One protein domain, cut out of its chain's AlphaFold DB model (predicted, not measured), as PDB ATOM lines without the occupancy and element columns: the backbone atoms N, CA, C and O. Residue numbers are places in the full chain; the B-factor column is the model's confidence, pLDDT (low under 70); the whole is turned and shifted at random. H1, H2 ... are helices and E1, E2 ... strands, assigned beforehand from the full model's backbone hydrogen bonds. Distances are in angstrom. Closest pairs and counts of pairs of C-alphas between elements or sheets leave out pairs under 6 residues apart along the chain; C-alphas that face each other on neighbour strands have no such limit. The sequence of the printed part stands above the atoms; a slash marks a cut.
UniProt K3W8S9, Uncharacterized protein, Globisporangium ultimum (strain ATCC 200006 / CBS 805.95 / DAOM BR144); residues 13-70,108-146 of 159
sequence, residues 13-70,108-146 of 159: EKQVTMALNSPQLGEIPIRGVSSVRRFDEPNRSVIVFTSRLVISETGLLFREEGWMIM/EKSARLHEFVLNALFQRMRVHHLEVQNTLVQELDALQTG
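Overview. This is residues 13 to 70 and 108 to 146 of the 159 residues of an uncharacterized protein of Globisporangium ultimum (strain ATCC 200006 / CBS 805.95 / DAOM BR144) (UniProt K3W8S9). A twisted, curled sheet of four antiparallel strands has one long helix, H1, over one face, making two layers; residues 130 to 146 stick out. The printed part has 97 residues; E1, E2, E3, E4 form a meander, each strand the antiparallel neighbour of the one before, in that order, then comes H1. The class is mixed; the whole is loose, radius of gyration 17.0 A, spanning 54 by 28 by 20 A.

Arrangement. Three hairpins join E1, residues 13 to 22, E2, 26 to 41, E3, 44 to 55, and E4, 60 to 70. Within hydrogen-bond range are N 16 and O 32, 2.8 A, N 35 and O 50, 2.8 A, and N 49 and O 66, 2.9 A. E2 bends by 52 degrees at residue 31. H1, residues 108 to 145, is on the sheet; its closest C-alphas to E4 are His 114 and Leu 60, 7.1 A. Every O i to N i+4 pair in H1 is within range.

Along the chain. E2 measures 44.8 A, H1 55.6 A. C-alpha 13 is at (68.967, -33.523, -20.322), C-alpha 145 at (70.201, -46.108, 14.720).

Size, cuts and confidence. Residues 71 to 107 are cut out; C-alphas 70 and 108 are 41.9 A apart. Residue 146 is under pLDDT 70.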
ATOM      1  N   GLU A  13      68.329 -34.745 -19.843       93.06
ATOM      2  CA  GLU A  13      68.967 -33.523 -20.322       93.06
ATOM      3  C   GLU A  13      68.211 -32.343 -19.726       93.06
ATOM      4  O   GLU A  13      66.979 -32.364 -19.642       93.06
ATOM      5  N   LYS A  14      68.946 -31.331 -19.275       90.88
ATOM      6  CA  LYS A  14      68.376 -30.164 -18.617       90.88
ATOM      7  C   LYS A  14      69.121 -28.905 -19.025       90.88
ATOM      8  O   LYS A  14      70.348 -28.880 -19.095       90.88
ATOM      9  N   GLN A  15      68.361 -27.838 -19.236       93.25
ATOM     10  CA  GLN A  15      68.925 -26.509 -19.392       93.25
ATOM     11  C   GLN A  15      69.412 -25.982 -18.039       93.25
ATOM     12  O   GLN A  15      68.695 -26.031 -17.037       93.25
ATOM     13  N   VAL A  16      70.643 -25.488 -18.025       90.94
ATOM     14  CA  VAL A  16      71.298 -24.937 -16.844       90.94
ATOM     15  C   VAL A  16      71.332 -23.424 -16.984       90.94
ATOM     16  O   VAL A  16      71.809 -22.900 -17.990       90.94
ATOM     17  N   THR A  17      70.846 -22.732 -15.963       92.06
ATOM     18  CA  THR A  17      70.979 -21.282 -15.827       92.06
ATOM     19  C   THR A  17      71.444 -21.011 -14.410       92.06
ATOM     20  O   THR A  17      70.805 -21.460 -13.460       92.06
ATOM     21  N   MET A  18      72.558 -20.308 -14.271       91.69
ATOM     22  CA  MET A  18      73.112 -19.903 -12.983       91.69
ATOM     23  C   MET A  18      73.803 -18.550 -13.125       91.69
ATOM     24  O   MET A  18      74.003 -18.059 -14.237       91.69
ATOM     25  N   ALA A  19      74.211 -17.975 -12.004       91.62
ATOM     26  CA  ALA A  19      75.022 -16.775 -11.986       91.62
ATOM     27  C   ALA A  19      76.177 -16.929 -10.996       91.62
ATOM     28  O   ALA A  19      76.009 -17.515  -9.925       91.62
ATOM     29  N   LEU A  20      77.351 -16.422 -11.370       90.56
ATOM     30  CA  LEU A  20      78.509 -16.339 -10.487       90.56
ATOM     31  C   LEU A  20      78.709 -14.897 -10.045       90.56
ATOM     32  O   LEU A  20      78.752 -13.997 -10.877       90.56
ATOM     33  N   ASN A  21      78.901 -14.682  -8.749       89.88
ATOM     34  CA  ASN A  21      79.152 -13.351  -8.213       89.88
ATOM     35  C   ASN A  21      80.656 -13.100  -8.118       89.88
ATOM     36  O   ASN A  21      81.349 -13.721  -7.310       89.88
ATOM     37  N   SER A  22      81.159 -12.186  -8.944       84.56
ATOM     38  CA  SER A  22      82.525 -11.678  -8.856       84.56
ATOM     39  C   SER A  22      82.532 -10.333  -8.126       84.56
ATOM     40  O   SER A  22      81.837  -9.415  -8.562       84.56
ATOM     41  N   PRO A  23      83.366 -10.142  -7.089       82.62
ATOM     42  CA  PRO A  23      83.523  -8.835  -6.445       82.62
ATOM     43  C   PRO A  23      83.966  -7.721  -7.407       82.62
ATOM     44  O   PRO A  23      83.728  -6.549  -7.146       82.62
ATOM     45  N   GLN A  24      84.633  -8.084  -8.507       82.00
ATOM     46  CA  GLN A  24      85.228  -7.145  -9.461       82.00
ATOM     47  C   GLN A  24      84.388  -6.980 -10.732       82.00
ATOM     48  O   GLN A  24      84.383  -5.906 -11.327       82.00
ATOM     49  N   LEU A  25      83.722  -8.049 -11.177       78.44
ATOM     50  CA  LEU A  25      82.988  -8.086 -12.450       78.44
ATOM     51  C   LEU A  25      81.465  -8.108 -12.267       78.44
ATOM     52  O   LEU A  25      80.744  -8.053 -13.258       78.44
ATOM     53  N   GLY A  26      80.982  -8.163 -11.024       86.19
ATOM     54  CA  GLY A  26      79.563  -8.274 -10.713       86.19
ATOM     55  C   GLY A  26      79.013  -9.671 -10.996       86.19
ATOM     56  O   GLY A  26      79.731 -10.673 -10.934       86.19
ATOM     57  N   GLU A  27      77.714  -9.730 -11.273       90.56
ATOM     58  CA  GLU A  27      77.009 -10.964 -11.602       90.56
ATOM     59  C   GLU A  27      77.363 -11.429 -13.024       90.56
ATOM     60  O   GLU A  27      77.191 -10.702 -14.003       90.56
ATOM     61  N   ILE A  28      77.859 -12.658 -13.142       90.12
ATOM     62  CA  ILE A  28      78.247 -13.284 -14.406       90.12
ATOM     63  C   ILE A  28      77.215 -14.369 -14.732       90.12
ATOM     64  O   ILE A  28      77.255 -15.446 -14.125       90.12
ATOM     65  N   PRO A  29      76.296 -14.126 -15.681       91.62
ATOM     66  CA  PRO A  29      75.285 -15.102 -16.049       91.62
ATOM     67  C   PRO A  29      75.901 -16.236 -16.872       91.62
ATOM     68  O   PRO A  29      76.532 -16.022 -17.910       91.62
ATOM     69  N   ILE A  30      75.653 -17.464 -16.432       91.94
ATOM     70  CA  ILE A  30      76.054 -18.689 -17.116       91.94
ATOM     71  C   ILE A  30      74.803 -19.415 -17.589       91.94
ATOM     72  O   ILE A  30      73.871 -19.677 -16.824       91.94
ATOM     73  N   ARG A  31      74.804 -19.781 -18.867       94.31
ATOM     74  CA  ARG A  31      73.781 -20.635 -19.469       94.31
ATOM     75  C   ARG A  31      74.422 -21.891 -20.006       94.31
ATOM     76  O   ARG A  31      75.576 -21.875 -20.413       94.31
ATOM     77  N   GLY A  32      73.672 -22.972 -20.060       93.69
ATOM     78  CA  GLY A  32      74.208 -24.210 -20.579       93.69
ATOM     79  C   GLY A  32      73.189 -25.313 -20.704       93.69
ATOM     80  O   GLY A  32      71.991 -25.128 -20.492       93.69
ATOM     81  N   VAL A  33      73.700 -26.481 -21.049       94.88
ATOM     82  CA  VAL A  33      72.945 -27.728 -21.095       94.88
ATOM     83  C   VAL A  33      73.761 -28.775 -20.364       94.88
ATOM     84  O   VAL A  33      74.962 -28.894 -20.606       94.88
ATOM     85  N   SER A  34      73.110 -29.514 -19.474       94.00
ATOM     86  CA  SER A  34      73.684 -30.667 -18.794       94.00
ATOM     87  C   SER A  34      72.953 -31.928 -19.222       94.00
ATOM     88  O   SER A  34      71.727 -31.936 -19.344       94.00
ATOM     89  N   SER A  35      73.709 -32.993 -19.450       94.12
ATOM     90  CA  SER A  35      73.195 -34.328 -19.705       94.12
ATOM     91  C   SER A  35      73.712 -35.266 -18.632       94.12
ATOM     92  O   SER A  35      74.913 -35.324 -18.376       94.12
ATOM     93  N   VAL A  36      72.800 -36.011 -18.020       93.69
ATOM     94  CA  VAL A  36      73.095 -37.016 -17.004       93.69
ATOM     95  C   VAL A  36      72.649 -38.368 -17.528       93.69
ATOM     96  O   VAL A  36      71.580 -38.493 -18.135       93.69
ATOM     97  N   ARG A  37      73.449 -39.400 -17.279       94.38
ATOM     98  CA  ARG A  37      73.121 -40.782 -17.611       94.38
ATOM     99  C   ARG A  37      73.517 -41.723 -16.485       94.38
ATOM    100  O   ARG A  37      74.597 -41.596 -15.922       94.38
ATOM    101  N   ARG A  38      72.652 -42.689 -16.191       93.81
ATOM    102  CA  ARG A  38      72.897 -43.770 -15.237       93.81
ATOM    103  C   ARG A  38      73.170 -45.077 -15.974       93.81
ATOM    104  O   ARG A  38      72.478 -45.412 -16.936       93.81
ATOM    105  N   PHE A  39      74.147 -45.821 -15.485       92.19
ATOM    106  CA  PHE A  39      74.473 -47.173 -15.905       92.19
ATOM    107  C   PHE A  39      74.450 -48.062 -14.667       92.19
ATOM    108  O   PHE A  39      75.120 -47.765 -13.681       92.19
ATOM    109  N   ASP A  40      73.663 -49.128 -14.714       91.19
ATOM    110  CA  ASP A  40      73.642 -50.142 -13.668       91.19
ATOM    111  C   ASP A  40      74.411 -51.360 -14.176       91.19
ATOM    112  O   ASP A  40      74.088 -51.933 -15.217       91.19
ATOM    113  N   GLU A  41      75.464 -51.711 -13.454       89.00
ATOM    114  CA  GLU A  41      76.292 -52.886 -13.675       89.00
ATOM    115  C   GLU A  41      76.105 -53.861 -12.499       89.00
ATOM    116  O   GLU A  41      75.666 -53.441 -11.427       89.00
ATOM    117  N   PRO A  42      76.459 -55.153 -12.640       85.62
ATOM    118  CA  PRO A  42      76.165 -56.158 -11.613       85.62
ATOM    119  C   PRO A  42      76.630 -55.804 -10.192       85.62
ATOM    120  O   PRO A  42      75.927 -56.104  -9.234       85.62
ATOM    121  N   ASN A  43      77.781 -55.135 -10.057       86.69
ATOM    122  CA  ASN A  43      78.389 -54.814  -8.759       86.69
ATOM    123  C   ASN A  43      78.493 -53.309  -8.481       86.69
ATOM    124  O   ASN A  43      79.060 -52.909  -7.459       86.69
ATOM    125  N   ARG A  44      78.014 -52.460  -9.398       89.88
ATOM    126  CA  ARG A  44      78.143 -51.007  -9.268       89.88
ATOM    127  C   ARG A  44      77.087 -50.245 -10.054       89.88
ATOM    128  O   ARG A  44      76.641 -50.687 -11.106       89.88
ATOM    129  N   SER A  45      76.778 -49.039  -9.600       91.19
ATOM    130  CA  SER A  45      76.007 -48.060 -10.362       91.19
ATOM    131  C   SER A  45      76.894 -46.863 -10.681       91.19
ATOM    132  O   SER A  45      77.585 -46.333  -9.809       91.19
ATOM    133  N   VAL A  46      76.868 -46.428 -11.937       93.75
ATOM    134  CA  VAL A  46      77.658 -45.307 -12.446       93.75
ATOM    135  C   VAL A  46      76.713 -44.218 -12.932       93.75
ATOM    136  O   VAL A  46      75.888 -44.447 -13.813       93.75
ATOM    137  N   ILE A  47      76.840 -43.016 -12.383       93.38
ATOM    138  CA  ILE A  47      76.161 -41.816 -12.871       93.38
ATOM    139  C   ILE A  47      77.208 -40.955 -13.560       93.38
ATOM    140  O   ILE A  47      78.183 -40.546 -12.941       93.38
ATOM    141  N   VAL A  48      77.002 -40.678 -14.839       95.06
ATOM    142  CA  VAL A  48      77.860 -39.817 -15.649       95.06
ATOM    143  C   VAL A  48      77.111 -38.536 -15.933       95.06
ATOM    144  O   VAL A  48      75.935 -38.587 -16.298       95.06
ATOM    145  N   PHE A  49      77.781 -37.400 -15.812       94.00
ATOM    146  CA  PHE A  49      77.241 -36.135 -16.273       94.00
ATOM    147  C   PHE A  49      78.248 -35.387 -17.134       94.00
ATOM    148  O   PHE A  49      79.462 -35.487 -16.956       94.00
ATOM    149  N   THR A  50      77.721 -34.626 -18.080       96.06
ATOM    150  CA  THR A  50      78.489 -33.653 -18.844       96.06
ATOM    151  C   THR A  50      77.672 -32.389 -19.012       96.06
ATOM    152  O   THR A  50      76.468 -32.458 -19.262       96.06
ATOM    153  N   SER A  51      78.319 -31.237 -18.885       95.00
ATOM    154  CA  SER A  51      77.685 -29.941 -19.100       95.00
ATOM    155  C   SER A  51      78.478 -29.131 -20.110       95.00
ATOM    156  O   SER A  51      79.709 -29.144 -20.107       95.00
ATOM    157  N   ARG A  52      77.772 -28.387 -20.960       95.19
ATOM    158  CA  ARG A  52      78.345 -27.307 -21.768       95.19
ATOM    159  C   ARG A  52      77.778 -25.992 -21.278       95.19
ATOM    160  O   ARG A  52      76.567 -25.792 -21.342       95.19
ATOM    161  N   LEU A  53      78.653 -25.129 -20.792       94.19
ATOM    162  CA  LEU A  53      78.329 -23.841 -20.203       94.19
ATOM    163  C   LEU A  53      78.905 -22.727 -21.075       94.19
ATOM    164  O   LEU A  53      79.981 -22.865 -21.649       94.19
ATOM    165  N   VAL A  54      78.185 -21.621 -21.177       92.19
ATOM    166  CA  VAL A  54      78.541 -20.460 -21.987       92.19
ATOM    167  C   VAL A  54      78.261 -19.207 -21.178       92.19
ATOM    168  O   VAL A  54      77.191 -19.063 -20.573       92.19
ATOM    169  N   ILE A  55      79.212 -18.279 -21.207       88.69
ATOM    170  CA  ILE A  55      79.007 -16.922 -20.708       88.69
ATOM    171  C   ILE A  55      78.637 -16.063 -21.906       88.69
ATOM    172  O   ILE A  55      79.442 -15.865 -22.825       88.69
ATOM    173  N   SER A  56      77.398 -15.578 -21.902       78.69
ATOM    174  CA  SER A  56      76.879 -14.754 -22.999       78.69
ATOM    175  C   SER A  56      77.787 -13.542 -23.215       78.69
ATOM    176  O   SER A  56      78.387 -13.045 -22.269       78.69
ATOM    177  N   GLU A  57      77.928 -13.105 -24.467       76.12
ATOM    178  CA  GLU A  57      78.662 -11.878 -24.844       76.12
ATOM    179  C   GLU A  57      80.187 -11.900 -24.619       76.12
ATOM    180  O   GLU A  57      80.875 -10.956 -24.993       76.12
ATOM    181  N   THR A  58      80.748 -12.990 -24.086       77.81
ATOM    182  CA  THR A  58      82.206 -13.127 -23.877       77.81
ATOM    183  C   THR A  58      82.863 -14.132 -24.820       77.81
ATOM    184  O   THR A  58      84.081 -14.135 -24.977       77.81
ATOM    185  N   GLY A  59      82.064 -15.012 -25.436       78.75
ATOM    186  CA  GLY A  59      82.569 -16.111 -26.261       78.75
ATOM    187  C   GLY A  59      83.324 -17.189 -25.472       78.75
ATOM    188  O   GLY A  59      83.975 -18.031 -26.091       78.75
ATOM    189  N   LEU A  60      83.252 -17.166 -24.135       87.19
ATOM    190  CA  LEU A  60      83.826 -18.187 -23.263       87.19
ATOM    191  C   LEU A  60      82.886 -19.385 -23.152       87.19
ATOM    192  O   LEU A  60      81.698 -19.230 -22.844       87.19
ATOM    193  N   LEU A  61      83.443 -20.575 -23.363       91.06
ATOM    194  CA  LEU A  61      82.762 -21.845 -23.175       91.06
ATOM    195  C   LEU A  61      83.470 -22.648 -22.089       91.06
ATOM    196  O   LEU A  61      84.684 -22.569 -21.920       91.06
ATOM    197  N   PHE A  62      82.708 -23.448 -21.361       93.19
ATOM    198  CA  PHE A  62      83.242 -24.370 -20.373       93.19
ATOM    199  C   PHE A  62      82.580 -25.725 -20.550       93.19
ATOM    200  O   PHE A  62      81.375 -25.819 -20.808       93.19
ATOM    201  N   ARG A  63      83.374 -26.779 -20.404       95.25
ATOM    202  CA  ARG A  63      82.892 -28.154 -20.398       95.25
ATOM    203  C   ARG A  63      83.115 -28.747 -19.022       95.25
ATOM    204  O   ARG A  63      84.235 -28.743 -18.522       95.25
ATOM    205  N   GLU A  64      82.058 -29.283 -18.438       94.81
ATOM    206  CA  GLU A  64      82.139 -30.092 -17.229       94.81
ATOM    207  C   GLU A  64      81.934 -31.557 -17.591       94.81
ATOM    208  O   GLU A  64      81.105 -31.894 -18.442       94.81
ATOM    209  N   GLU A  65      82.682 -32.422 -16.926       95.69
ATOM    210  CA  GLU A  65      82.543 -33.868 -17.005       95.69
ATOM    211  C   GLU A  65      82.683 -34.442 -15.603       95.69
ATOM    212  O   GLU A  65      83.579 -34.053 -14.850       95.69
ATOM    213  N   GLY A  66      81.821 -35.384 -15.244       94.31
ATOM    214  CA  GLY A  66      81.944 -36.059 -13.969       94.31
ATOM    215  C   GLY A  66      81.288 -37.424 -13.928       94.31
ATOM    216  O   GLY A  66      80.424 -37.764 -14.739       94.31
ATOM    217  N   TRP A  67      81.740 -38.212 -12.959       94.12
ATOM    218  CA  TRP A  67      81.317 -39.584 -12.725       94.12
ATOM    219  C   TRP A  67      81.153 -39.803 -11.227       94.12
ATOM    220  O   TRP A  67      82.082 -39.563 -10.461       94.12
ATOM    221  N   MET A  68      79.996 -40.305 -10.816       93.50
ATOM    222  CA  MET A  68      79.773 -40.871  -9.490       93.50
ATOM    223  C   MET A  68      79.664 -42.384  -9.633       93.50
ATOM    224  O   MET A  68      78.830 -42.875 -10.393       93.50
ATOM    225  N   ILE A  69      80.513 -43.118  -8.926       93.50
ATOM    226  CA  ILE A  69      80.574 -44.578  -8.959       93.50
ATOM    227  C   ILE A  69      80.246 -45.085  -7.563       93.50
ATOM    228  O   ILE A  69      80.956 -44.775  -6.610       93.50
ATOM    229  N   MET A  70      79.185 -45.874  -7.455       91.50
ATOM    230  CA  MET A  70      78.783 -46.560  -6.231       91.50
ATOM    231  C   MET A  70      79.030 -48.048  -6.435       91.50
ATOM    232  O   MET A  70      78.348 -48.659  -7.253       91.50
ATOM    233  N   GLU A 108      93.672 -10.148 -21.863       74.06
ATOM    234  CA  GLU A 108      93.822 -10.084 -20.396       74.06
ATOM    235  C   GLU A 108      92.498 -10.205 -19.630       74.06
ATOM    236  O   GLU A 108      92.395 -10.955 -18.657       74.06
ATOM    237  N   LYS A 109      91.461  -9.477 -20.064       74.56
ATOM    238  CA  LYS A 109      90.149  -9.502 -19.399       74.56
ATOM    239  C   LYS A 109      89.477 -10.867 -19.560       74.56
ATOM    240  O   LYS A 109      88.879 -11.359 -18.605       74.56
ATOM    241  N   SER A 110      89.605 -11.488 -20.739       76.25
ATOM    242  CA  SER A 110      89.092 -12.842 -20.976       76.25
ATOM    243  C   SER A 110      89.850 -13.894 -20.170       76.25
ATOM    244  O   SER A 110      89.200 -14.762 -19.601       76.25
ATOM    245  N   ALA A 111      91.177 -13.786 -20.027       82.00
ATOM    246  CA  ALA A 111      91.967 -14.715 -19.219       82.00
ATOM    247  C   ALA A 111      91.580 -14.671 -17.732       82.00
ATOM    248  O   ALA A 111      91.325 -15.717 -17.137       82.00
ATOM    249  N   ARG A 112      91.448 -13.469 -17.149       84.62
ATOM    250  CA  ARG A 112      91.017 -13.310 -15.747       84.62
ATOM    251  C   ARG A 112      89.602 -13.833 -15.514       84.62
ATOM    252  O   ARG A 112      89.359 -14.525 -14.531       84.62
ATOM    253  N   LEU A 113      88.670 -13.523 -16.418       86.94
ATOM    254  CA  LEU A 113      87.299 -14.028 -16.327       86.94
ATOM    255  C   LEU A 113      87.254 -15.555 -16.472       86.94
ATOM    256  O   LEU A 113      86.553 -16.224 -15.721       86.94
ATOM    257  N   HIS A 114      88.023 -16.108 -17.405       88.44
ATOM    258  CA  HIS A 114      88.131 -17.543 -17.625       88.44
ATOM    259  C   HIS A 114      88.657 -18.278 -16.385       88.44
ATOM    260  O   HIS A 114      88.047 -19.252 -15.948       88.44
ATOM    261  N   GLU A 115      89.747 -17.797 -15.787       89.88
ATOM    262  CA  GLU A 115      90.301 -18.362 -14.553       89.88
ATOM    263  C   GLU A 115      89.320 -18.243 -13.381       89.88
ATOM    264  O   GLU A 115      89.090 -19.220 -12.663       89.88
ATOM    265  N   PHE A 116      88.682 -17.079 -13.227       91.62
ATOM    266  CA  PHE A 116      87.665 -16.866 -12.202       91.62
ATOM    267  C   PHE A 116      86.524 -17.883 -12.323       91.62
ATOM    268  O   PHE A 116      86.159 -18.524 -11.338       91.62
ATOM    269  N   VAL A 117      85.981 -18.059 -13.530       91.50
ATOM    270  CA  VAL A 117      84.856 -18.970 -13.776       91.50
ATOM    271  C   VAL A 117      85.275 -20.416 -13.549       91.50
ATOM    272  O   VAL A 117      84.546 -21.148 -12.888       91.50
ATOM    273  N   LEU A 118      86.456 -20.824 -14.025       92.69
ATOM    274  CA  LEU A 118      86.976 -22.169 -13.771       92.69
ATOM    275  C   LEU A 118      87.082 -22.469 -12.280       92.69
ATOM    276  O   LEU A 118      86.594 -23.505 -11.827       92.69
ATOM    277  N   ASN A 119      87.685 -21.560 -11.515       93.06
ATOM    278  CA  ASN A 119      87.830 -21.745 -10.078       93.06
ATOM    279  C   ASN A 119      86.464 -21.762  -9.382       93.06
ATOM    280  O   ASN A 119      86.216 -22.609  -8.529       93.06
ATOM    281  N   ALA A 120      85.545 -20.879  -9.769       93.12
ATOM    282  CA  ALA A 120      84.203 -20.836  -9.201       93.12
ATOM    283  C   ALA A 120      83.403 -22.121  -9.479       93.12
ATOM    284  O   ALA A 120      82.789 -22.663  -8.561       93.12
ATOM    285  N   LEU A 121      83.447 -22.648 -10.709       93.00
ATOM    286  CA  LEU A 121      82.810 -23.921 -11.066       93.00
ATOM    287  C   LEU A 121      83.420 -25.090 -10.284       93.00
ATOM    288  O   LEU A 121      82.686 -25.898  -9.713       93.00
ATOM    289  N   PHE A 122      84.751 -25.124 -10.171       93.31
ATOM    290  CA  PHE A 122      85.451 -26.119  -9.365       93.31
ATOM    291  C   PHE A 122      85.047 -26.064  -7.888       93.31
ATOM    292  O   PHE A 122      84.705 -27.096  -7.308       93.31
ATOM    293  N   GLN A 123      85.038 -24.878  -7.273       93.62
ATOM    294  CA  GLN A 123      84.641 -24.727  -5.872       93.62
ATOM    295  C   GLN A 123      83.182 -25.117  -5.652       93.62
ATOM    296  O   GLN A 123      82.880 -25.811  -4.681       93.62
ATOM    297  N   ARG A 124      82.288 -24.738  -6.569       91.06
ATOM    298  CA  ARG A 124      80.875 -25.128  -6.522       91.06
ATOM    299  C   ARG A 124      80.721 -26.646  -6.516       91.06
ATOM    300  O   ARG A 124      80.022 -27.182  -5.660       91.06
ATOM    301  N   MET A 125      81.421 -27.341  -7.411       90.31
ATOM    302  CA  MET A 125      81.368 -28.800  -7.457       90.31
ATOM    303  C   MET A 125      82.009 -29.444  -6.223       90.31
ATOM    304  O   MET A 125      81.494 -30.430  -5.701       90.31
ATOM    305  N   ARG A 126      83.096 -28.867  -5.700       91.19
ATOM    306  CA  ARG A 126      83.724 -29.330  -4.455       91.19
ATOM    307  C   ARG A 126      82.748 -29.274  -3.279       91.19
ATOM    308  O   ARG A 126      82.663 -30.243  -2.531       91.19
ATOM    309  N   VAL A 127      82.019 -28.168  -3.126       92.19
ATOM    310  CA  VAL A 127      80.983 -28.018  -2.090       92.19
ATOM    311  C   VAL A 127      79.887 -29.060  -2.289       92.19
ATOM    312  O   VAL A 127      79.575 -29.789  -1.353       92.19
ATOM    313  N   HIS A 128      79.389 -29.212  -3.517       88.31
ATOM    314  CA  HIS A 128      78.358 -30.200  -3.819       88.31
ATOM    315  C   HIS A 128      78.795 -31.642  -3.500       88.31
ATOM    316  O   HIS A 128      78.035 -32.412  -2.917       88.31
ATOM    317  N   HIS A 129      80.035 -32.020  -3.822       89.75
ATOM    318  CA  HIS A 129      80.565 -33.342  -3.478       89.75
ATOM    319  C   HIS A 129      80.613 -33.574  -1.965       89.75
ATOM    320  O   HIS A 129      80.279 -34.667  -1.509       89.75
ATOM    321  N   LEU A 130      81.022 -32.563  -1.194       90.56
ATOM    322  CA  LEU A 130      81.046 -32.644   0.266       90.56
ATOM    323  C   LEU A 130      79.633 -32.782   0.839       90.56
ATOM    324  O   LEU A 130      79.427 -33.570   1.755       90.56
ATOM    325  N   GLU A 131      78.654 -32.066   0.285       90.75
ATOM    326  CA  GLU A 131      77.246 -32.211   0.668       90.75
ATOM    327  C   GLU A 131      76.741 -33.633   0.415       90.75
ATOM    328  O   GLU A 131      76.200 -34.251   1.326       90.75
ATOM    329  N   VAL A 132      76.991 -34.188  -0.777       88.06
ATOM    330  CA  VAL A 132      76.616 -35.574  -1.108       88.06
ATOM    331  C   VAL A 132      77.243 -36.561  -0.124       88.06
ATOM    332  O   VAL A 132      76.554 -37.447   0.379       88.06
ATOM    333  N   GLN A 133      78.534 -36.408   0.181       87.44
ATOM    334  CA  GLN A 133      79.220 -37.264   1.152       87.44
ATOM    335  C   GLN A 133      78.606 -37.146   2.550       87.44
ATOM    336  O   GLN A 133      78.294 -38.166   3.161       87.44
ATOM    337  N   ASN A 134      78.377 -35.924   3.032       89.81
ATOM    338  CA  ASN A 134      77.796 -35.681   4.351       89.81
ATOM    339  C   ASN A 134      76.382 -36.260   4.467       89.81
ATOM    340  O   ASN A 134      76.072 -36.900   5.468       89.81
ATOM    341  N   THR A 135      75.544 -36.094   3.442       87.44
ATOM    342  CA  THR A 135      74.199 -36.683   3.415       87.44
ATOM    343  C   THR A 135      74.260 -38.205   3.473       87.44
ATOM    344  O   THR A 135      73.513 -38.815   4.229       87.44
ATOM    345  N   LEU A 136      75.163 -38.839   2.722       85.31
ATOM    346  CA  LEU A 136      75.281 -40.298   2.732       85.31
ATOM    347  C   LEU A 136      75.750 -40.841   4.085       85.31
ATOM    348  O   LEU A 136      75.265 -41.886   4.508       85.31
ATOM    349  N   VAL A 137      76.651 -40.134   4.771       85.44
ATOM    350  CA  VAL A 137      77.067 -40.489   6.136       85.44
ATOM    351  C   VAL A 137      75.893 -40.360   7.109       85.44
ATOM    352  O   VAL A 137      75.624 -41.291   7.858       85.44
ATOM    353  N   GLN A 138      75.140 -39.258   7.045       86.69
ATOM    354  CA  GLN A 138      73.982 -39.032   7.918       86.69
ATOM    355  C   GLN A 138      72.874 -40.074   7.717       86.69
ATOM    356  O   GLN A 138      72.329 -40.586   8.692       86.69
ATOM    357  N   GLU A 139      72.546 -40.411   6.468       82.56
ATOM    358  CA  GLU A 139      71.546 -41.443   6.167       82.56
ATOM    359  C   GLU A 139      72.026 -42.833   6.609       82.56
ATOM    360  O   GLU A 139      71.231 -43.635   7.097       82.56
ATOM    361  N   LEU A 140      73.328 -43.121   6.499       79.31
ATOM    362  CA  LEU A 140      73.899 -44.365   7.013       79.31
ATOM    363  C   LEU A 140      73.791 -44.447   8.544       79.31
ATOM    364  O   LEU A 140      73.370 -45.482   9.060       79.31
ATOM    365  N   ASP A 141      74.109 -43.368   9.259       80.44
ATOM    366  CA  ASP A 141      73.982 -43.299  10.719       80.44
ATOM    367  C   ASP A 141      72.515 -43.444  11.161       80.44
ATOM    368  O   ASP A 141      72.205 -44.177  12.107       80.44
ATOM    369  N   ALA A 142      71.582 -42.804  10.447       78.31
ATOM    370  CA  ALA A 142      70.145 -42.923  10.699       78.31
ATOM    371  C   ALA A 142      69.648 -44.365  10.506       78.31
ATOM    372  O   ALA A 142      68.915 -44.890  11.349       78.31
ATOM    373  N   LEU A 143      70.097 -45.040   9.444       74.50
ATOM    374  CA  LEU A 143      69.777 -46.446   9.187       74.50
ATOM    375  C   LEU A 143      70.306 -47.379  10.281       74.50
ATOM    376  O   LEU A 143      69.629 -48.336  10.651       74.50
ATOM    377  N   GLN A 144      71.497 -47.106  10.811       72.19
ATOM    378  CA  GLN A 144      72.100 -47.905  11.880       72.19
ATOM    379  C   GLN A 144      71.433 -47.679  13.243       72.19
ATOM    380  O   GLN A 144      71.413 -48.582  14.077       72.19
ATOM    381  N   THR A 145      70.862 -46.494  13.462       77.06
ATOM    382  CA  THR A 145      70.201 -46.108  14.720       77.06
ATOM    383  C   THR A 145      68.680 -46.319  14.716       77.06
ATOM    384  O   THR A 145      68.029 -46.078  15.731       77.06
ATOM    385  N   GLY A 146      68.106 -46.824  13.616       62.72
ATOM    386  CA  GLY A 146      66.673 -47.130  13.493       62.72
ATOM    387  C   GLY A 146      65.782 -45.924  13.165       62.72
ATOM    388  O   GLY A 146      64.567 -45.988  13.359       62.72
TER     389      GLY A 146